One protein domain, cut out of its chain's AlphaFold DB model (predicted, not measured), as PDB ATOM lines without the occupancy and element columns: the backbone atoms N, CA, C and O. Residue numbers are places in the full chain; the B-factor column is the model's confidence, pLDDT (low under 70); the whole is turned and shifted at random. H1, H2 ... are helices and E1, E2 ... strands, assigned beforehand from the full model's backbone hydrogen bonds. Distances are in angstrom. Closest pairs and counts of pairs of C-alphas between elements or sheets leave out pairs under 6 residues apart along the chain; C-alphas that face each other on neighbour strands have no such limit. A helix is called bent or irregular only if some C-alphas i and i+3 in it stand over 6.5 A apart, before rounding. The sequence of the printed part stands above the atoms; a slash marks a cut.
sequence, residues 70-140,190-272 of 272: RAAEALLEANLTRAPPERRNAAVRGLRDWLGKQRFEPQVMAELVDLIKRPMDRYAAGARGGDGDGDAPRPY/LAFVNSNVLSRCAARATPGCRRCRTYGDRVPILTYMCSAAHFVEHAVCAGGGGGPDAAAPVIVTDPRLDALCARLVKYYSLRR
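AT A GLANCE: This is residues 70 to 140 and 190 to 272 of the 272 residues of an uncharacterized protein of Zea mays (UniProt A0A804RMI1). A small sheet of three short parallel strands, in the order E1, E2, E3, has H4 and H5 over one face, while the long helix H3 grazes the sheet. H1 and H2 pack on H5, and residues 264 to 272, with the far end of H6, stick out. The printed part has 154 residues, mostly helix, in the order H1 H2 H3 E1 H4 E2 H5 E3 H6. It is compact, with a radius of gyration of the C-alphas of 16.9 A and spans of 44 by 44 by 26 A.

IN THESE COORDINATES: E1 is residues 190 to 194, E2 221 to 224 and E3 250 to 252. H4 is residues 195 to 202 and H5 228 to 238, 15.1 A long. H3, residues 108 to 126, is 26.9 A long and irregular: C-alphas 110 and 113 are 7.1 A apart. H1, residues 70 to 78, begins at C-alpha (130.653, 110.860, 148.321); H2 is residues 85 to 100, 22.0 A; H6, residues 255 to 270, 22.4 A, ends at C-alpha (139.644, 133.708, 146.839).

HOW THE PARTS SIT: N 222 and O 191 of E2 and E1 are 2.8 A apart, and N 251 and O 221 of E3 and E2 2.7 A, within hydrogen-bond range. E1, H4, E2 and E2, H5, E3 are strand-helix-strand units, parallel neighbours joined through a helix, with right-handed crossovers. H4 and H5 on the same face make two layers, helices over a sheet. The hub H5 touches H2 (closest C-alphas Ala 91 and Val 232, 5.6 A), H1 (Ala 72 and Ala 228, 5.0 A) and H4 (Ser 199 and His 230, 6.1 A), each at a steep tilt. H3 and H6 only just touch, only at their ends, with 3 pairs of C-alphas within 8 A, the closest Val 108 and Leu 257, 6.1 A. Every O i to N i+4 pair is within range in H1, H2, H4, H5 and H6, and 10 of 15 in H3.

THE WHOLE: Residues 141 to 189 are not printed; C-alphas 140 and 190 are 12.3 A apart across the cut. The links H4 to E2 and H5 to E3 are long. Mean pLDDT of the printed part is 77.1, with 40 residues under 70, among them 75 to 88.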
ATOM      1  N   ARG A  70     131.814 111.400 149.054       70.81
ATOM      2  CA  ARG A  70     130.653 110.860 148.321       70.81
ATOM      3  C   ARG A  70     131.043 109.767 147.324       70.81
ATOM      4  O   ARG A  70     130.354 108.761 147.191       70.81
ATOM      5  N   ALA A  71     132.170 109.937 146.629       73.00
ATOM      6  CA  ALA A  71     132.697 108.900 145.744       73.00
ATOM      7  C   ALA A  71     133.115 107.639 146.522       73.00
ATOM      8  O   ALA A  71     132.957 106.524 146.026       73.00
ATOM      9  N   ALA A  72     133.632 107.805 147.741       71.44
ATOM     10  CA  ALA A  72     133.977 106.709 148.635       71.44
ATOM     11  C   ALA A  72     132.738 105.920 149.079       71.44
ATOM     12  O   ALA A  72     132.749 104.694 149.001       71.44
ATOM     13  N   GLU A  73     131.667 106.608 149.482       67.56
ATOM     14  CA  GLU A  73     130.378 105.996 149.839       67.56
ATOM     15  C   GLU A  73     129.817 105.167 148.679       67.56
ATOM     16  O   GLU A  73     129.561 103.975 148.844       67.56
ATOM     17  N   ALA A  74     129.773 105.734 147.470       71.75
ATOM     18  CA  ALA A  74     129.305 105.017 146.283       71.75
ATOM     19  C   ALA A  74     130.124 103.739 145.986       71.75
ATOM     20  O   ALA A  74     129.577 102.715 145.570       71.75
ATOM     21  N   LEU A  75     131.442 103.760 146.214       69.31
ATOM     22  CA  LEU A  75     132.304 102.581 146.040       69.31
ATOM     23  C   LEU A  75     132.069 101.509 147.106       69.31
ATOM     24  O   LEU A  75     132.119 100.313 146.790       69.31
ATOM     25  N   LEU A  76     131.833 101.935 148.349       64.50
ATOM     26  CA  LEU A  76     131.504 101.064 149.475       64.50
ATOM     27  C   LEU A  76     130.148 100.377 149.269       64.50
ATOM     28  O   LEU A  76     130.025  99.195 149.584       64.50
ATOM     29  N   GLU A  77     129.175 101.085 148.697       65.19
ATOM     30  CA  GLU A  77     127.825 100.579 148.442       65.19
ATOM     31  C   GLU A  77     127.746  99.660 147.210       65.19
ATOM     32  O   GLU A  77     127.048  98.645 147.254       65.19
ATOM     33  N   ALA A  78     128.479  99.953 146.125       60.22
ATOM     34  CA  ALA A  78     128.260  99.284 144.834       60.22
ATOM     35  C   ALA A  78     129.338  98.265 144.402       60.22
ATOM     36  O   ALA A  78     128.994  97.213 143.860       60.22
ATOM     37  N   ASN A  79     130.636  98.546 144.600       54.34
ATOM     38  CA  ASN A  79     131.723  97.800 143.933       54.34
ATOM     39  C   ASN A  79     132.520  96.868 144.854       54.34
ATOM     40  O   ASN A  79     133.040  95.844 144.404       54.34
ATOM     41  N   LEU A  80     132.615  97.183 146.145       57.88
ATOM     42  CA  LEU A  80     133.403  96.382 147.084       57.88
ATOM     43  C   LEU A  80     132.727  95.061 147.476       57.88
ATOM     44  O   LEU A  80     133.417  94.135 147.893       57.88
ATOM     45  N   THR A  81     131.416  94.912 147.276       54.47
ATOM     46  CA  THR A  81     130.657  93.683 147.579       54.47
ATOM     47  C   THR A  81     131.143  92.451 146.806       54.47
ATOM     48  O   THR A  81     131.030  91.338 147.316       54.47
ATOM     49  N   ARG A  82     131.760  92.635 145.627       59.66
ATOM     50  CA  ARG A  82     132.228  91.555 144.733       59.66
ATOM     51  C   ARG A  82     133.689  91.123 144.945       59.66
ATOM     52  O   ARG A  82     134.130  90.166 144.316       59.66
ATOM     53  N   ALA A  83     134.456  91.810 145.795       61.09
ATOM     54  CA  ALA A  83     135.865  91.492 146.048       61.09
ATOM     55  C   ALA A  83     136.040  90.411 147.143       61.09
ATOM     56  O   ALA A  83     135.191  90.317 148.039       61.09
ATOM     57  N   PRO A  84     137.156  89.644 147.141       67.69
ATOM     58  CA  PRO A  84     137.481  88.714 148.223       67.69
ATOM     59  C   PRO A  84     137.435  89.408 149.596       67.69
ATOM     60  O   PRO A  84     137.934  90.537 149.707       67.69
ATOM     61  N   PRO A  85     136.883  88.764 150.645       67.00
ATOM     62  CA  PRO A  85     136.618  89.412 151.932       67.00
ATOM     63  C   PRO A  85     137.835  90.108 152.548       67.00
ATOM     64  O   PRO A  85     137.707  91.212 153.064       67.00
ATOM     65  N   GLU A  86     139.024  89.515 152.453       66.31
ATOM     66  CA  GLU A  86     140.253  90.074 153.027       66.31
ATOM     67  C   GLU A  86     140.679  91.383 152.349       66.31
ATOM     68  O   GLU A  86     140.917  92.388 153.026       66.31
ATOM     69  N   ARG A  87     140.694  91.409 151.008       64.50
ATOM     70  CA  ARG A  87     141.035  92.603 150.214       64.50
ATOM     71  C   ARG A  87     139.992  93.700 150.383       64.50
ATOM     72  O   ARG A  87     140.345  94.867 150.532       64.50
ATOM     73  N   ARG A  88     138.713  93.316 150.427       68.50
ATOM     74  CA  ARG A  88     137.600  94.221 150.719       68.50
ATOM     75  C   ARG A  88     137.759  94.858 152.095       68.50
ATOM     76  O   ARG A  88     137.715  96.076 152.211       68.50
ATOM     77  N   ASN A  89     137.982  94.053 153.130       70.12
ATOM     78  CA  ASN A  89     138.080  94.537 154.502       70.12
ATOM     79  C   ASN A  89     139.300  95.454 154.691       70.12
ATOM     80  O   ASN A  89     139.191  96.471 155.374       70.12
ATOM     81  N   ALA A  90     140.436  95.140 154.061       67.44
ATOM     82  CA  ALA A  90     141.614  96.006 154.065       67.44
ATOM     83  C   ALA A  90     141.354  97.349 153.358       67.44
ATOM     84  O   ALA A  90     141.643  98.399 153.929       67.44
ATOM     85  N   ALA A  91     140.743  97.327 152.168       67.81
ATOM     86  CA  ALA A  91     140.405  98.536 151.417       67.81
ATOM     87  C   ALA A  91     139.395  99.425 152.163       67.81
ATOM     88  O   ALA A  91     139.604 100.629 152.270       67.81
ATOM     89  N   VAL A  92     138.338  98.836 152.736       70.88
ATOM     90  CA  VAL A  92     137.325  99.555 153.528       70.88
ATOM     91  C   VAL A  92     137.948 100.196 154.769       70.88
ATOM     92  O   VAL A  92     137.667 101.356 155.058       70.88
ATOM     93  N   ARG A  93     138.798  99.463 155.506       74.44
ATOM     94  CA  ARG A  93     139.487 100.007 156.688       74.44
ATOM     95  C   ARG A  93     140.416 101.157 156.316       74.44
ATOM     96  O   ARG A  93     140.325 102.208 156.935       74.44
ATOM     97  N   GLY A  94     141.255 100.970 155.295       73.00
ATOM     98  CA  GLY A  94     142.177 102.008 154.834       73.00
ATOM     99  C   GLY A  94     141.445 103.259 154.354       73.00
ATOM    100  O   GLY A  94     141.832 104.364 154.710       73.00
ATOM    101  N   LEU A  95     140.345 103.089 153.616       73.44
ATOM    102  CA  LEU A  95     139.529 104.198 153.130       73.44
ATOM    103  C   LEU A  95     138.850 104.955 154.279       73.44
ATOM    104  O   LEU A  95     138.886 106.180 154.294       73.44
ATOM    105  N   ARG A  96     138.273 104.254 155.266       73.88
ATOM    106  CA  ARG A  96     137.689 104.903 156.454       73.88
ATOM    107  C   ARG A  96     138.729 105.658 157.274       73.88
ATOM    108  O   ARG A  96     138.442 106.764 157.712       73.88
ATOM    109  N   ASP A  97     139.912 105.081 157.470       76.00
ATOM    110  CA  ASP A  97     140.999 105.730 158.208       76.00
ATOM    111  C   ASP A  97     141.518 106.972 157.464       76.00
ATOM    112  O   ASP A  97     141.665 108.043 158.051       76.00
ATOM    113  N   TRP A  98     141.699 106.860 156.144       72.62
ATOM    114  CA  TRP A  98     142.090 107.968 155.272       72.62
ATOM    115  C   TRP A  98     141.060 109.111 155.298       72.62
ATOM    116  O   TRP A  98     141.435 110.272 155.458       72.62
ATOM    117  N   LEU A  99     139.763 108.788 155.234       71.06
ATOM    118  CA  LEU A  99     138.670 109.764 155.337       71.06
ATOM    119  C   LEU A  99     138.569 110.394 156.732       71.06
ATOM    120  O   LEU A  99     138.421 111.608 156.847       71.06
ATOM    121  N   GLY A 100     138.687 109.596 157.797       71.81
ATOM    122  CA  GLY A 100     138.606 110.073 159.182       71.81
ATOM    123  C   GLY A 100     139.727 111.045 159.563       71.81
ATOM    124  O   GLY A 100     139.579 111.828 160.500       71.81
ATOM    125  N   LYS A 101     140.834 111.027 158.813       74.94
ATOM    126  CA  LYS A 101     141.993 111.907 158.988       74.94
ATOM    127  C   LYS A 101     141.978 113.140 158.078       74.94
ATOM    128  O   LYS A 101     142.877 113.965 158.211       74.94
ATOM    129  N   GLN A 102     140.980 113.315 157.199       70.38
ATOM    130  CA  GLN A 102     140.827 114.512 156.350       70.38
ATOM    131  C   GLN A 102     140.353 115.730 157.152       70.38
ATOM    132  O   GLN A 102     139.284 116.295 156.929       70.38
ATOM    133  N   ARG A 103     141.164 116.142 158.119       73.44
ATOM    134  CA  ARG A 103     140.968 117.347 158.915       73.44
ATOM    135  C   ARG A 103     142.206 118.217 158.803       73.44
ATOM    136  O   ARG A 103     143.320 117.723 158.643       73.44
ATOM    137  N   PHE A 104     142.009 119.521 158.916       72.75
ATOM    138  CA  PHE A 104     143.132 120.435 159.013       72.75
ATOM    139  C   PHE A 104     143.911 120.173 160.303       72.75
ATOM    140  O   PHE A 104     143.352 120.270 161.395       72.75
ATOM    141  N   GLU A 105     145.205 119.900 160.163       79.69
ATOM    142  CA  GLU A 105     146.116 119.730 161.287       79.69
ATOM    143  C   GLU A 105     147.393 120.541 161.023       79.69
ATOM    144  O   GLU A 105     148.173 120.190 160.135       79.69
ATOM    145  N   PRO A 106     147.616 121.654 161.742       70.69
ATOM    146  CA  PRO A 106     148.677 122.607 161.411       70.69
ATOM    147  C   PRO A 106     150.090 122.039 161.609       70.69
ATOM    148  O   PRO A 106     151.048 122.577 161.061       70.69
ATOM    149  N   GLN A 107     150.223 120.947 162.363       82.00
ATOM    150  CA  GLN A 107     151.504 120.312 162.673       82.00
ATOM    151  C   GLN A 107     151.915 119.232 161.665       82.00
ATOM    152  O   GLN A 107     153.047 118.762 161.735       82.00
ATOM    153  N   VAL A 108     151.073 118.895 160.675       84.44
ATOM    154  CA  VAL A 108     151.388 117.847 159.683       84.44
ATOM    155  C   VAL A 108     152.728 118.084 158.977       84.44
ATOM    156  O   VAL A 108     153.440 117.135 158.668       84.44
ATOM    157  N   MET A 109     153.116 119.352 158.788       82.75
ATOM    158  CA  MET A 109     154.397 119.734 158.185       82.75
ATOM    159  C   MET A 109     155.611 119.230 158.981       82.75
ATOM    160  O   MET A 109     156.617 118.871 158.372       82.75
ATOM    161  N   ALA A 110     155.515 119.169 160.313       83.25
ATOM    162  CA  ALA A 110     156.584 118.670 161.179       83.25
ATOM    163  C   ALA A 110     156.752 117.143 161.075       83.25
ATOM    164  O   ALA A 110     157.848 116.624 161.265       83.25
ATOM    165  N   GLU A 111     155.685 116.430 160.714       84.88
ATOM    166  CA  GLU A 111     155.669 114.970 160.588       84.88
ATOM    167  C   GLU A 111     156.055 114.482 159.181       84.88
ATOM    168  O   GLU A 111     156.287 113.290 158.978       84.88
ATOM    169  N   LEU A 112     156.156 115.375 158.184       81.00
ATOM    170  CA  LEU A 112     156.407 114.984 156.787       81.00
ATOM    171  C   LEU A 112     157.717 114.224 156.591       81.00
ATOM    172  O   LEU A 112     157.791 113.341 155.735       81.00
ATOM    173  N   VAL A 113     158.743 114.548 157.379       80.88
ATOM    174  CA  VAL A 113     160.017 113.818 157.360       80.88
ATOM    175  C   VAL A 113     159.776 112.346 157.695       80.88
ATOM    176  O   VAL A 113     160.246 111.452 156.990       80.88
ATOM    177  N   ASP A 114     158.961 112.073 158.703       85.31
ATOM    178  CA  ASP A 114     158.685 110.711 159.142       85.31
ATOM    179  C   ASP A 114     157.745 109.979 158.180       85.31
ATOM    180  O   ASP A 114     157.956 108.802 157.883       85.31
ATOM    181  N   LEU A 115     156.754 110.684 157.635       86.94
ATOM    182  CA  LEU A 115     155.737 110.114 156.749       86.94
ATOM    183  C   LEU A 115     156.262 109.814 155.339       86.94
ATOM    184  O   LEU A 115     155.826 108.851 154.711       86.94
ATOM    185  N   ILE A 116     157.197 110.623 154.832       89.25
ATOM    186  CA  ILE A 116     157.684 110.524 153.448       89.25
ATOM    187  C   ILE A 116     159.110 109.987 153.408       89.25
ATOM    188  O   ILE A 116     159.397 109.033 152.684       89.25
ATOM    189  N   LYS A 117     160.019 110.579 154.186       88.25
ATOM    190  CA  LYS A 117     161.446 110.293 154.052       88.25
ATOM    191  C   LYS A 117     161.855 108.989 154.729       88.25
ATOM    192  O   LYS A 117     162.625 108.249 154.127       88.25
ATOM    193  N   ARG A 118     161.308 108.626 155.898       88.06
ATOM    194  CA  ARG A 118     161.640 107.323 156.520       88.06
ATOM    195  C   ARG A 118     161.349 106.126 155.608       88.06
ATOM    196  O   ARG A 118     162.228 105.280 155.478       88.06
ATOM    197  N   PRO A 119     160.178 106.009 154.944       88.38
ATOM    198  CA  PRO A 119     159.956 104.935 153.974       88.38
ATOM    199  C   PRO A 119     160.981 104.910 152.830       88.38
ATOM    200  O   PRO A 119     161.385 103.832 152.400       88.38
ATOM    201  N   MET A 120     161.420 106.080 152.352       90.12
ATOM    202  CA  MET A 120     162.451 106.184 151.313       90.12
ATOM    203  C   MET A 120     163.823 105.733 151.826       90.12
ATOM    204  O   MET A 120     164.501 104.960 151.152       90.12
ATOM    205  N   ASP A 121     164.212 106.176 153.021       88.38
ATOM    206  CA  ASP A 121     165.499 105.843 153.632       88.38
ATOM    207  C   ASP A 121     165.579 104.341 153.955       88.38
ATOM    208  O   ASP A 121     166.583 103.706 153.637       88.38
ATOM    209  N   ARG A 122     164.496 103.735 154.470       86.38
ATOM    210  CA  ARG A 122     164.408 102.275 154.681       86.38
ATOM    211  C   ARG A 122     164.585 101.496 153.382       86.38
ATOM    212  O   ARG A 122     165.315 100.510 153.356       86.38
ATOM    213  N   TYR A 123     163.944 101.944 152.300       87.38
ATOM    214  CA  TYR A 123     164.115 101.329 150.984       87.38
ATOM    215  C   TYR A 123     165.566 101.435 150.497       87.38
ATOM    216  O   TYR A 123     166.145 100.447 150.052       87.38
ATOM    217  N   ALA A 124     166.178 102.615 150.623       86.00
ATOM    218  CA  ALA A 124     167.561 102.837 150.215       86.00
ATOM    219  C   ALA A 124     168.569 102.026 151.051       86.00
ATOM    220  O   ALA A 124     169.559 101.547 150.500       86.00
ATOM    221  N   ALA A 125     168.325 101.854 152.354       82.88
ATOM    222  CA  ALA A 125     169.145 101.032 153.243       82.88
ATOM    223  C   ALA A 125     169.008  99.536 152.926       82.88
ATOM    224  O   ALA A 125     170.019  98.861 152.741       82.88
ATOM    225  N   GLY A 126     167.776  99.044 152.753       80.00
ATOM    226  CA  GLY A 126     167.515  97.657 152.360       80.00
ATOM    227  C   GLY A 126     168.121  97.310 150.997       80.00
ATOM    228  O   GLY A 126     168.756  96.270 150.851       80.00
ATOM    229  N   ALA A 127     168.044  98.223 150.020       74.69
ATOM    230  CA  ALA A 127     168.703  98.067 148.719       74.69
ATOM    231  C   ALA A 127     170.244  98.035 148.803       74.69
ATOM    232  O   ALA A 127     170.902  97.599 147.862       74.69
ATOM    233  N   ARG A 128     170.827  98.505 149.913       73.38
ATOM    234  CA  ARG A 128     172.269  98.474 150.204       73.38
ATOM    235  C   ARG A 128     172.665  97.335 151.154       73.38
ATOM    236  O   ARG A 128     173.829  97.271 151.537       73.38
ATOM    237  N   GLY A 129     171.730  96.459 151.535       69.75
ATOM    238  CA  GLY A 129     171.977  95.354 152.467       69.75
ATOM    239  C   GLY A 129     172.196  95.788 153.920       69.75
ATOM    240  O   GLY A 129     172.844  95.063 154.666       69.75
ATOM    241  N   GLY A 130     171.714  96.974 154.308       67.31
ATOM    242  CA  GLY A 130     171.827  97.496 155.670       67.31
ATOM    243  C   GLY A 130     170.510  97.452 156.446       67.31
ATOM    244  O   GLY A 130     169.427  97.610 155.877       67.31
ATOM    245  N   ASP A 131     170.623  97.320 157.765       63.28
ATOM    246  CA  ASP A 131     169.508  97.324 158.711       63.28
ATOM    247  C   ASP A 131     169.030  98.775 158.894       63.28
ATOM    248  O   ASP A 131     169.521  99.516 159.743       63.28
ATOM    249  N   GLY A 132     168.133  99.241 158.020       59.66
ATOM    250  CA  GLY A 132     167.671 100.637 157.919       59.66
ATOM    251  C   GLY A 132     166.880 101.197 159.113       59.66
ATOM    252  O   GLY A 132     166.019 102.051 158.907       59.66
ATOM    253  N   ASP A 133     167.130 100.706 160.326       62.28
ATOM    254  CA  ASP A 133     166.367 100.981 161.549       62.28
ATOM    255  C   ASP A 133     167.154 101.800 162.596       62.28
ATOM    256  O   ASP A 133     166.603 102.180 163.625       62.28
ATOM    257  N   GLY A 134     168.436 102.108 162.339       60.19
ATOM    258  CA  GLY A 134     169.343 102.679 163.348       60.19
ATOM    259  C   GLY A 134     169.714 104.165 163.237       60.19
ATOM    260  O   GLY A 134     170.206 104.713 164.220       60.19
ATOM    261  N   ASP A 135     169.509 104.835 162.094       63.94
ATOM    262  CA  ASP A 135     169.946 106.234 161.906       63.94
ATOM    263  C   ASP A 135     168.757 107.187 161.706       63.94
ATOM    264  O   ASP A 135     167.782 106.868 161.016       63.94
ATOM    265  N   ALA A 136     168.823 108.370 162.319       67.69
ATOM    266  CA  ALA A 136     167.792 109.391 162.156       67.69
ATOM    267  C   ALA A 136     167.777 109.902 160.696       67.69
ATOM    268  O   ALA A 136     168.846 110.047 160.094       67.69
ATOM    269  N   PRO A 137     166.604 110.216 160.102       70.81
ATOM    270  CA  PRO A 137     166.534 110.690 158.721       70.81
ATOM    271  C   PRO A 137     167.362 111.965 158.536       70.81
ATOM    272  O   PRO A 137     167.000 113.030 159.037       70.81
ATOM    273  N   ARG A 138     168.472 111.884 157.795       77.69
ATOM    274  CA  ARG A 138     169.331 113.054 157.558       77.69
ATOM    275  C   ARG A 138     168.766 113.932 156.449       77.69
ATOM    276  O   ARG A 138     168.496 113.396 155.370       77.69
ATOM    277  N   PRO A 139     168.605 115.249 156.658       83.69
ATOM    278  CA  PRO A 139     168.101 116.145 155.622       83.69
ATOM    279  C   PRO A 139     168.994 116.104 154.374       83.69
ATOM    280  O   PRO A 139     170.204 115.906 154.469       83.69
ATOM    281  N   TYR A 140     168.387 116.291 153.203       89.19
ATOM    282  CA  TYR A 140     169.135 116.525 151.966       89.19
ATOM    283  C   TYR A 140     169.783 117.913 152.037       89.19
ATOM    284  O   TYR A 140     169.130 118.852 152.493       89.19
ATOM    285  N   LEU A 190     162.571 111.645 143.573       95.69
ATOM    286  CA  LEU A 190     161.183 111.471 144.004       95.69
ATOM    287  C   LEU A 190     160.220 111.887 142.889       95.69
ATOM    288  O   LEU A 190     160.318 112.988 142.345       95.69
ATOM    289  N   ALA A 191     159.255 111.030 142.577       95.44
ATOM    290  CA  ALA A 191     158.161 111.365 141.675       95.44
ATOM    291  C   ALA A 191     156.925 111.761 142.484       95.44
ATOM    292  O   ALA A 191     156.358 110.920 143.174       95.44
ATOM    293  N   PHE A 192     156.482 113.013 142.393       95.44
ATOM    294  CA  PHE A 192     155.229 113.463 142.993       95.44
ATOM    295  C   PHE A 192     154.113 113.475 141.942       95.44
ATOM    296  O   PHE A 192     154.164 114.206 140.951       95.44
ATOM    297  N   VAL A 193     153.116 112.609 142.110       92.94
ATOM    298  CA  VAL A 193     152.180 112.237 141.041       92.94
ATOM    299  C   VAL A 193     150.735 112.355 141.524       92.94
ATOM    300  O   VAL A 193     150.386 111.929 142.617       92.94
ATOM    301  N   ASN A 194     149.858 112.921 140.701       92.06
ATOM    302  CA  ASN A 194     148.419 112.860 140.937       92.06
ATOM    303  C   ASN A 194     147.904 111.423 140.728       92.06
ATOM    304  O   ASN A 194     148.229 110.784 139.725       92.06
ATOM    305  N   SER A 195     147.025 110.937 141.609       88.88
ATOM    306  CA  SER A 195     146.460 109.583 141.498       88.88
ATOM    307  C   SER A 195     145.765 109.252 140.159       88.88
ATOM    308  O   SER A 195     145.807 108.097 139.749       88.88
ATOM    309  N   ASN A 196     145.215 110.222 139.412       89.38
ATOM    310  CA  ASN A 196     144.727 110.022 138.036       89.38
ATOM    311  C   ASN A 196     145.841 109.554 137.092       89.38
ATOM    312  O   ASN A 196     145.615 108.688 136.251       89.38
ATOM    313  N   VAL A 197     147.031 110.156 137.185       88.69
ATOM    314  CA  VAL A 197     148.179 109.775 136.347       88.69
ATOM    315  C   VAL A 197     148.614 108.356 136.704       88.69
ATOM    316  O   VAL A 197     148.862 107.548 135.812       88.69
ATOM    317  N   LEU A 198     148.638 108.037 138.000       85.38
ATOM    318  CA  LEU A 198     148.999 106.712 138.493       85.38
ATOM    319  C   LEU A 198     147.986 105.630 138.070       85.38
ATOM    320  O   LEU A 198     148.395 104.579 137.580       85.38
ATOM    321  N   SER A 199     146.686 105.907 138.198       82.06
ATOM    322  CA  SER A 199     145.584 104.985 137.874       82.06
ATOM    323  C   SER A 199     145.458 104.728 136.369       82.06
ATOM    324  O   SER A 199     145.425 103.582 135.924       82.06
ATOM    325  N   ARG A 200     145.526 105.778 135.534       80.44
ATOM    326  CA  ARG A 200     145.521 105.635 134.059       80.44
ATOM    327  C   ARG A 200     146.633 104.729 133.540       80.44
ATOM    328  O   ARG A 200     146.507 104.121 132.480       80.44
ATOM    329  N   CYS A 201     147.735 104.691 134.268       70.56
ATOM    330  CA  CYS A 201     148.883 103.863 133.975       70.56
ATOM    331  C   CYS A 201     148.676 102.397 134.360       70.56
ATOM    332  O   CYS A 201     149.048 101.514 133.592       70.56
ATOM    333  N   ALA A 202     148.055 102.144 135.510       64.12
ATOM    334  CA  ALA A 202     147.710 100.800 135.953       64.12
ATOM    335  C   ALA A 202     146.619 100.166 135.068       64.12
ATOM    336  O   ALA A 202     146.753  99.012 134.679       64.12
ATOM    337  N   ALA A 203     145.626 100.942 134.616       58.28
ATOM    338  CA  ALA A 203     144.578 100.475 133.699       58.28
ATOM    339  C   ALA A 203     145.085 100.034 132.305       58.28
ATOM    340  O   ALA A 203     144.379  99.330 131.587       58.28
ATOM    341  N   ARG A 204     146.290 100.463 131.897       52.81
ATOM    342  CA  ARG A 204     146.916 100.101 130.609       52.81
ATOM    343  C   ARG A 204     147.875  98.911 130.708       52.81
ATOM    344  O   ARG A 204     148.357  98.452 129.676       52.81
ATOM    345  N   ALA A 205     148.168  98.425 131.914       50.91
ATOM    346  CA  ALA A 205     148.971  97.228 132.128       50.91
ATOM    347  C   ALA A 205     148.047  96.005 132.306       50.91
ATOM    348  O   ALA A 205     147.070  96.057 133.048       50.91
ATOM    349  N   THR A 206     148.344  94.912 131.600       45.16
ATOM    350  CA  THR A 206     147.712  93.573 131.682       45.16
ATOM    351  C   THR A 206     147.662  93.048 133.143       45.16
ATOM    352  O   THR A 206     148.345  93.619 133.996       45.16
ATOM    353  N   PRO A 207     146.882  91.993 133.489       50.69
ATOM    354  CA  PRO A 207     146.431  91.730 134.859       50.69
ATOM    355  C   PRO A 207     147.598  91.648 135.846       50.69
ATOM    356  O   PRO A 207     148.419  90.736 135.804       50.69
ATOM    357  N   GLY A 208     147.665  92.637 136.732       60.31
ATOM    358  CA  GLY A 208     148.747  92.795 137.689       60.31
ATOM    359  C   GLY A 208     148.826  94.232 138.189       60.31
ATOM    360  O   GLY A 208     148.461  95.180 137.503       60.31
ATOM    361  N   CYS A 209     149.317  94.408 139.408       69.38
ATOM    362  CA  CYS A 209     149.426  95.701 140.082       69.38
ATOM    363  C   CYS A 209     150.613  96.552 139.597       69.38
ATOM    364  O   CYS A 209     151.384  97.095 140.393       69.38
ATOM    365  N   ARG A 210     150.798  96.647 138.275       71.12
ATOM    366  CA  ARG A 210     151.956  97.303 137.662       71.12
ATOM    367  C   ARG A 210     151.682  98.791 137.447       71.12
ATOM    368  O   ARG A 210     150.805  99.179 136.685       71.12
ATOM    369  N   ARG A 211     152.458  99.638 138.123       76.06
ATOM    370  CA  ARG A 211     152.364 101.108 138.059       76.06
ATOM    371  C   ARG A 211     153.378 101.664 137.051       76.06
ATOM    372  O   ARG A 211     154.438 101.069 136.867       76.06
ATOM    373  N   CYS A 212     153.098 102.817 136.432       75.62
ATOM    374  CA  CYS A 212     154.079 103.491 135.569       75.62
ATOM    375  C   CYS A 212     155.265 103.987 136.394       75.62
ATOM    376  O   CYS A 212     155.148 104.940 137.162       75.62
ATOM    377  N   ARG A 213     156.419 103.363 136.182       85.56
ATOM    378  CA  ARG A 213     157.706 103.744 136.763       85.56
ATOM    379  C   ARG A 213     158.503 104.535 135.735       85.56
ATOM    380  O   ARG A 213     159.523 104.071 135.245       85.56
ATOM    381  N   THR A 214     158.002 105.716 135.363       87.19
ATOM    382  CA  THR A 214     158.581 106.550 134.287       87.19
ATOM    383  C   THR A 214     160.063 106.851 134.500       87.19
ATOM    384  O   THR A 214     160.807 106.945 133.534       87.19
ATOM    385  N   TYR A 215     160.491 106.955 135.757       90.19
ATOM    386  CA  TYR A 215     161.874 107.253 136.130       90.19
ATOM    387  C   TYR A 215     162.655 106.015 136.608       90.19
ATOM    388  O   TYR A 215     163.717 106.150 137.206       90.19
ATOM    389  N   GLY A 216     162.127 104.810 136.370       89.56
ATOM    390  CA  GLY A 216     162.720 103.539 136.787       89.56
ATOM    391  C   GLY A 216     162.180 102.989 138.110       89.56
ATOM    392  O   GLY A 216     161.559 103.690 138.913       89.56
ATOM    393  N   ASP A 217     162.424 101.697 138.344       89.12
ATOM    394  CA  ASP A 217     161.872 100.955 139.487       89.12
ATOM    395  C   ASP A 217     162.446 101.387 140.841       89.12
ATOM    396  O   ASP A 217     161.817 101.161 141.871       89.12
ATOM    397  N   ARG A 218     163.595 102.070 140.852       90.69
ATOM    398  CA  ARG A 218     164.259 102.553 142.074       90.69
ATOM    399  C   ARG A 218     163.790 103.931 142.540       90.69
ATOM    400  O   ARG A 218     164.182 104.361 143.620       90.69
ATOM    401  N   VAL A 219     162.961 104.623 141.757       93.19
ATOM    402  CA  VAL A 219     162.454 105.950 142.128       93.19
ATOM    403  C   VAL A 219     161.156 105.801 142.930       93.19
ATOM    404  O   VAL A 219     160.185 105.237 142.406       93.19
ATOM    405  N   PRO A 220     161.107 106.277 144.189       94.31
ATOM    406  CA  PRO A 220     159.881 106.284 144.975       94.31
ATOM    407  C   PRO A 220     158.854 107.246 144.372       94.31
ATOM    408  O   PRO A 220     159.196 108.283 143.795       94.31
ATOM    409  N   ILE A 221     157.578 106.901 144.527       93.62
ATOM    410  CA  ILE A 221     156.452 107.723 144.075       93.62
ATOM    411  C   ILE A 221     155.710 108.227 145.308       93.62
ATOM    412  O   ILE A 221     155.213 107.422 146.084       93.62
ATOM    413  N   LEU A 222     155.585 109.540 145.467       94.44
ATOM    414  CA  LEU A 222     154.627 110.158 146.377       94.44
ATOM    415  C   LEU A 222     153.369 110.493 145.574       94.44
ATOM    416  O   LEU A 222     153.452 111.166 144.548       94.44
ATOM    417  N   THR A 223     152.203 110.027 146.003       92.00
ATOM    418  CA  THR A 223     150.942 110.276 145.301       92.00
ATOM    419  C   THR A 223     149.917 110.907 146.218       92.00
ATOM    420  O   THR A 223     149.644 110.388 147.296       92.00
ATOM    421  N   TYR A 224     149.297 111.989 145.753       88.69
ATOM    422  CA  TYR A 224     148.089 112.507 146.387       88.69
ATOM    423  C   TYR A 224     146.850 111.935 145.711       88.69
ATOM    424  O   TYR A 224     146.826 111.699 144.493       88.69
ATOM    425  N   MET A 225     145.827 111.672 146.514       85.38
ATOM    426  CA  MET A 225     144.613 111.003 146.067       85.38
ATOM    427  C   MET A 225     143.549 112.034 145.729       85.38
ATOM    428  O   MET A 225     143.160 112.849 146.553       85.38
ATOM    429  N   CYS A 226     143.047 111.978 144.501       84.12
ATOM    430  CA  CYS A 226     141.951 112.829 144.042       84.12
ATOM    431  C   CYS A 226     140.634 112.051 143.898       84.12
ATOM    432  O   CYS A 226     139.636 112.612 143.461       84.12
ATOM    433  N   SER A 227     140.642 110.748 144.196       82.88
ATOM    434  CA  SER A 227     139.473 109.873 144.135       82.88
ATOM    435  C   SER A 227     139.654 108.679 145.065       82.88
ATOM    436  O   SER A 227     140.728 108.074 145.114       82.88
ATOM    437  N   ALA A 228     138.574 108.294 145.742       78.38
ATOM    438  CA  ALA A 228     138.524 107.083 146.550       78.38
ATOM    439  C   ALA A 228     138.760 105.806 145.720       78.38
ATOM    440  O   ALA A 228     139.332 104.843 146.226       78.38
ATOM    441  N   ALA A 229     138.403 105.807 144.428       79.06
ATOM    442  CA  ALA A 229     138.637 104.664 143.542       79.06
ATOM    443  C   ALA A 229     140.135 104.384 143.372       79.06
ATOM    444  O   ALA A 229     140.566 103.238 143.490       79.06
ATOM    445  N   HIS A 230     140.938 105.434 143.173       84.19
ATOM    446  CA  HIS A 230     142.389 105.294 143.038       84.19
ATOM    447  C   HIS A 230     143.041 104.852 144.350       84.19
ATOM    448  O   HIS A 230     144.033 104.126 144.328       84.19
ATOM    449  N   PHE A 231     142.485 105.260 145.496       81.44
ATOM    450  CA  PHE A 231     142.955 104.776 146.790       81.44
ATOM    451  C   PHE A 231     142.712 103.270 146.938       81.44
ATOM    452  O   PHE A 231     143.627 102.539 147.310       81.44
ATOM    453  N   VAL A 232     141.507 102.789 146.607       76.31
ATOM    454  CA  VAL A 232     141.180 101.354 146.645       76.31
ATOM    455  C   VAL A 232     142.092 100.564 145.703       76.31
ATOM    456  O   VAL A 232     142.664  99.554 146.112       76.31
ATOM    457  N   GLU A 233     142.285 101.051 144.477       77.94
ATOM    458  CA  GLU A 233     143.225 100.478 143.508       77.94
ATOM    459  C   GLU A 233     144.648 100.403 144.085       77.94
ATOM    460  O   GLU A 233     145.290  99.351 144.063       77.94
ATOM    461  N   HIS A 234     145.129 101.494 144.685       80.19
ATOM    462  CA  HIS A 234     146.437 101.533 145.324       80.19
ATOM    463  C   HIS A 234     146.552 100.524 146.474       80.19
ATOM    464  O   HIS A 234     147.548  99.801 146.525       80.19
ATOM    465  N   ALA A 235     145.552 100.458 147.357       77.56
ATOM    466  CA  ALA A 235     145.534  99.588 148.531       77.56
ATOM    467  C   ALA A 235     145.555  98.102 148.146       77.56
ATOM    468  O   ALA A 235     146.322  97.329 148.718       77.56
ATOM    469  N   VAL A 236     144.784  97.710 147.126       72.88
ATOM    470  CA  VAL A 236     144.825  96.349 146.562       72.88
ATOM    471  C   VAL A 236     146.224  96.021 146.030       72.88
ATOM    472  O   VAL A 236     146.693  94.893 146.172       72.88
ATOM    473  N   CYS A 237     146.911  97.015 145.471       73.00
ATOM    474  CA  CYS A 237     148.220  96.858 144.851       73.00
ATOM    475  C   CYS A 237     149.428  97.069 145.767       73.00
ATOM    476  O   CYS A 237     150.561  96.834 145.347       73.00
ATOM    477  N   ALA A 238     149.233  97.523 147.002       70.56
ATOM    478  CA  ALA A 238     150.314  97.709 147.964       70.56
ATOM    479  C   ALA A 238     150.800  96.377 148.573       70.56
ATOM    480  O   ALA A 238     151.947  96.286 148.994       70.56
ATOM    481  N   GLY A 239     149.968  95.329 148.566       57.06
ATOM    482  CA  GLY A 239     150.243  94.059 149.252       57.06
ATOM    483  C   GLY A 239     151.096  93.023 148.504       57.06
ATOM    484  O   GLY A 239     151.131  91.880 148.941       57.06
ATOM    485  N   GLY A 240     151.735  93.362 147.374       53.00
ATOM    486  CA  GLY A 240     152.305  92.367 146.444       53.00
ATOM    487  C   GLY A 240     153.805  92.448 146.137       53.00
ATOM    488  O   GLY A 240     154.220  91.860 145.146       53.00
ATOM    489  N   GLY A 241     154.618  93.190 146.899       53.56
ATOM    490  CA  GLY A 241     155.991  93.536 146.486       53.56
ATOM    491  C   GLY A 241     157.060  93.470 147.578       53.56
ATOM    492  O   GLY A 241     157.849  94.400 147.683       53.56
ATOM    493  N   GLY A 242     157.073  92.422 148.404       53.28
ATOM    494  CA  GLY A 242     158.123  92.193 149.403       53.28
ATOM    495  C   GLY A 242     159.135  91.157 148.919       53.28
ATOM    496  O   GLY A 242     158.899  89.963 149.066       53.28
ATOM    497  N   GLY A 243     160.239  91.606 148.325       58.50
ATOM    498  CA  GLY A 243     161.356  90.768 147.886       58.50
ATOM    499  C   GLY A 243     162.615  91.615 147.649       58.50
ATOM    500  O   GLY A 243     162.510  92.841 147.616       58.50
ATOM    501  N   PRO A 244     163.799  91.003 147.485       55.59
ATOM    502  CA  PRO A 244     165.061  91.728 147.274       55.59
ATOM    503  C   PRO A 244     165.072  92.592 145.997       55.59
ATOM    504  O   PRO A 244     165.728  93.628 145.974       55.59
ATOM    505  N   ASP A 245     164.266  92.239 144.989       64.81
ATOM    506  CA  ASP A 245     164.061  93.018 143.754       64.81
ATOM    507  C   ASP A 245     162.813  93.920 143.803       64.81
ATOM    508  O   ASP A 245     162.264  94.324 142.773       64.81
ATOM    509  N   ALA A 246     162.309  94.227 145.003       76.12
ATOM    510  CA  ALA A 246     161.145  95.084 145.155       76.12
ATOM    511  C   ALA A 246     161.413  96.484 144.589       76.12
ATOM    512  O   ALA A 246     162.385  97.170 144.920       76.12
ATOM    513  N   ALA A 247     160.496  96.945 143.747       85.69
ATOM    514  CA  ALA A 247     160.518  98.308 143.257       85.69
ATOM    515  C   ALA A 247     160.220  99.296 144.410       85.69
ATOM    516  O   ALA A 247     159.450  98.988 145.319       85.69
ATOM    517  N   ALA A 248     160.785 100.505 144.350       89.62
ATOM    518  CA  ALA A 248     160.702 101.551 145.377       89.62
ATOM    519  C   ALA A 248     159.266 101.843 145.855       89.62
ATOM    520  O   ALA A 248     158.316 101.640 145.098       89.62
ATOM    521  N   PRO A 249     159.052 102.348 147.077       90.00
ATOM    522  CA  PRO A 249     157.706 102.494 147.616       90.00
ATOM    523  C   PRO A 249     156.847 103.486 146.821       90.00
ATOM    524  O   PRO A 249     157.332 104.477 146.267       90.00
ATOM    525  N   VAL A 250     155.539 103.222 146.809       90.12
ATOM    526  CA  VAL A 250     154.516 104.197 146.422       90.12
ATOM    527  C   VAL A 250     153.835 104.657 147.701       90.12
ATOM    528  O   VAL A 250     153.147 103.874 148.347       90.12
ATOM    529  N   ILE A 251     154.074 105.905 148.073       91.38
ATOM    530  CA  ILE A 251     153.653 106.530 149.321       91.38
ATOM    531  C   ILE A 251     152.424 107.378 149.018       91.38
ATOM    532  O   ILE A 251     152.449 108.208 148.110       91.38
ATOM    533  N   VAL A 252     151.344 107.174 149.764       89.81
ATOM    534  CA  VAL A 252     150.165 108.046 149.704       89.81
ATOM    535  C   VAL A 252     150.397 109.235 150.631       89.81
ATOM    536  O   VAL A 252     150.891 109.045 151.741       89.81
ATOM    537  N   THR A 253     150.078 110.450 150.184       89.38
ATOM    538  CA  THR A 253     150.168 111.642 151.036       89.38
ATOM    539  C   THR A 253     149.264 111.524 152.259       89.38
ATOM    540  O   THR A 253     148.211 110.882 152.235       89.38
ATOM    541  N   ASP A 254     149.693 112.158 153.351       87.00
ATOM    542  CA  ASP A 254     148.873 112.256 154.549       87.00
ATOM    543  C   ASP A 254     147.617 113.096 154.247       87.00
ATOM    544  O   ASP A 254     147.735 114.196 153.700       87.00
ATOM    545  N   PRO A 255     146.411 112.632 154.606       82.56
ATOM    546  CA  PRO A 255     145.187 113.369 154.308       82.56
ATOM    547  C   PRO A 255     145.114 114.742 154.995       82.56
ATOM    548  O   PRO A 255     144.441 115.644 154.495       82.56
ATOM    549  N   ARG A 256     145.825 114.932 156.115       85.56
ATOM    550  CA  ARG A 256     145.959 116.231 156.792       85.56
ATOM    551  C   ARG A 256     146.794 117.202 155.954       85.56
ATOM    552  O   ARG A 256     146.488 118.395 155.914       85.56
ATOM    553  N   LEU A 257     147.815 116.697 155.248       86.19
ATOM    554  CA  LEU A 257     148.613 117.484 154.301       86.19
ATOM    555  C   LEU A 257     147.763 117.884 153.093       86.19
ATOM    556  O   LEU A 257     147.797 119.042 152.683       86.19
ATOM    557  N   ASP A 258     146.975 116.951 152.557       84.44
ATOM    558  CA  ASP A 258     146.066 117.227 151.442       84.44
ATOM    559  C   ASP A 258     145.065 118.335 151.816       84.44
ATOM    560  O   ASP A 258     144.901 119.301 151.064       84.44
ATOM    561  N   ALA A 259     144.480 118.262 153.017       81.81
ATOM    562  CA  ALA A 259     143.575 119.284 153.541       81.81
ATOM    563  C   ALA A 259     144.265 120.651 153.718       81.81
ATOM    564  O   ALA A 259     143.708 121.683 153.337       81.81
ATOM    565  N   LEU A 260     145.490 120.690 154.261       85.38
ATOM    566  CA  LEU A 260     146.281 121.923 154.370       85.38
ATOM    567  C   LEU A 260     146.520 122.557 152.990       85.38
ATOM    568  O   LEU A 260     146.262 123.748 152.800       85.38
ATOM    569  N   CYS A 261     146.971 121.762 152.019       86.12
ATOM    570  CA  CYS A 261     147.221 122.212 150.652       86.12
ATOM    571  C   CYS A 261     145.946 122.742 149.981       86.12
ATOM    572  O   CYS A 261     145.979 123.814 149.374       86.12
ATOM    573  N   ALA A 262     144.813 122.047 150.130       83.88
ATOM    574  CA  ALA A 262     143.525 122.484 149.593       83.88
ATOM    575  C   ALA A 262     143.102 123.847 150.165       83.88
ATOM    576  O   ALA A 262     142.714 124.744 149.410       83.88
ATOM    577  N   ARG A 263     143.265 124.049 151.482       86.19
ATOM    578  CA  ARG A 263     142.994 125.339 152.135       86.19
ATOM    579  C   ARG A 263     143.895 126.452 151.608       86.19
ATOM    580  O   ARG A 263     143.397 127.533 151.307       86.19
ATOM    581  N   LEU A 264     145.198 126.202 151.467       87.06
ATOM    582  CA  LEU A 264     146.139 127.191 150.934       87.06
ATOM    583  C   LEU A 264     145.766 127.600 149.506       87.06
ATOM    584  O   LEU A 264     145.665 128.790 149.210       87.06
ATOM    585  N   VAL A 265     145.498 126.626 148.630       87.38
ATOM    586  CA  VAL A 265     145.079 126.899 147.247       87.38
ATOM    587  C   VAL A 265     143.778 127.696 147.225       87.38
ATOM    588  O   VAL A 265     143.684 128.685 146.494       87.38
ATOM    589  N   LYS A 266     142.787 127.317 148.040       87.00
ATOM    590  CA  LYS A 266     141.505 128.023 148.109       87.00
ATOM    591  C   LYS A 266     141.675 129.455 148.611       87.00
ATOM    592  O   LYS A 266     141.149 130.365 147.982       87.00
ATOM    593  N   TYR A 267     142.461 129.668 149.664       89.44
ATOM    594  CA  TYR A 267     142.760 131.000 150.194       89.44
ATOM    595  C   TYR A 267     143.318 131.925 149.106       89.44
ATOM    596  O   TYR A 267     142.769 132.993 148.849       89.44
ATOM    597  N   TYR A 268     144.361 131.485 148.395       88.94
ATOM    598  CA  TYR A 268     144.968 132.287 147.328       88.94
ATOM    599  C   TYR A 268     144.122 132.377 146.056       88.94
ATOM    600  O   TYR A 268     144.388 133.241 145.225       88.94
ATOM    601  N   SER A 269     143.122 131.513 145.885       88.81
ATOM    602  CA  SER A 269     142.149 131.623 144.794       88.81
ATOM    603  C   SER A 269     141.065 132.651 145.109       88.81
ATOM    604  O   SER A 269     140.653 133.377 144.215       88.81
ATOM    605  N   LEU A 270     140.633 132.733 146.372       87.44
ATOM    606  CA  LEU A 270     139.644 133.708 146.839       87.44
ATOM    607  C   LEU A 270     140.228 135.114 147.014       87.44
ATOM    608  O   LEU A 270     139.486 136.086 146.984       87.44
ATOM    609  N   ARG A 271     141.545 135.225 147.215       86.81
ATOM    610  CA  ARG A 271     142.252 136.510 147.339       86.81
ATOM    611  C   ARG A 271     142.438 137.239 145.995       86.81
ATOM    612  O   ARG A 271     142.933 138.362 146.000       86.81
ATOM    613  N   ARG A 272     142.150 136.582 144.868       71.81
ATOM    614  CA  ARG A 272     142.337 137.145 143.520       71.81
ATOM    615  C   ARG A 272     141.234 138.112 143.135       71.81
ATOM    616  O   ARG A 272     140.078 137.862 143.531       71.81
TER     617      ARG A 272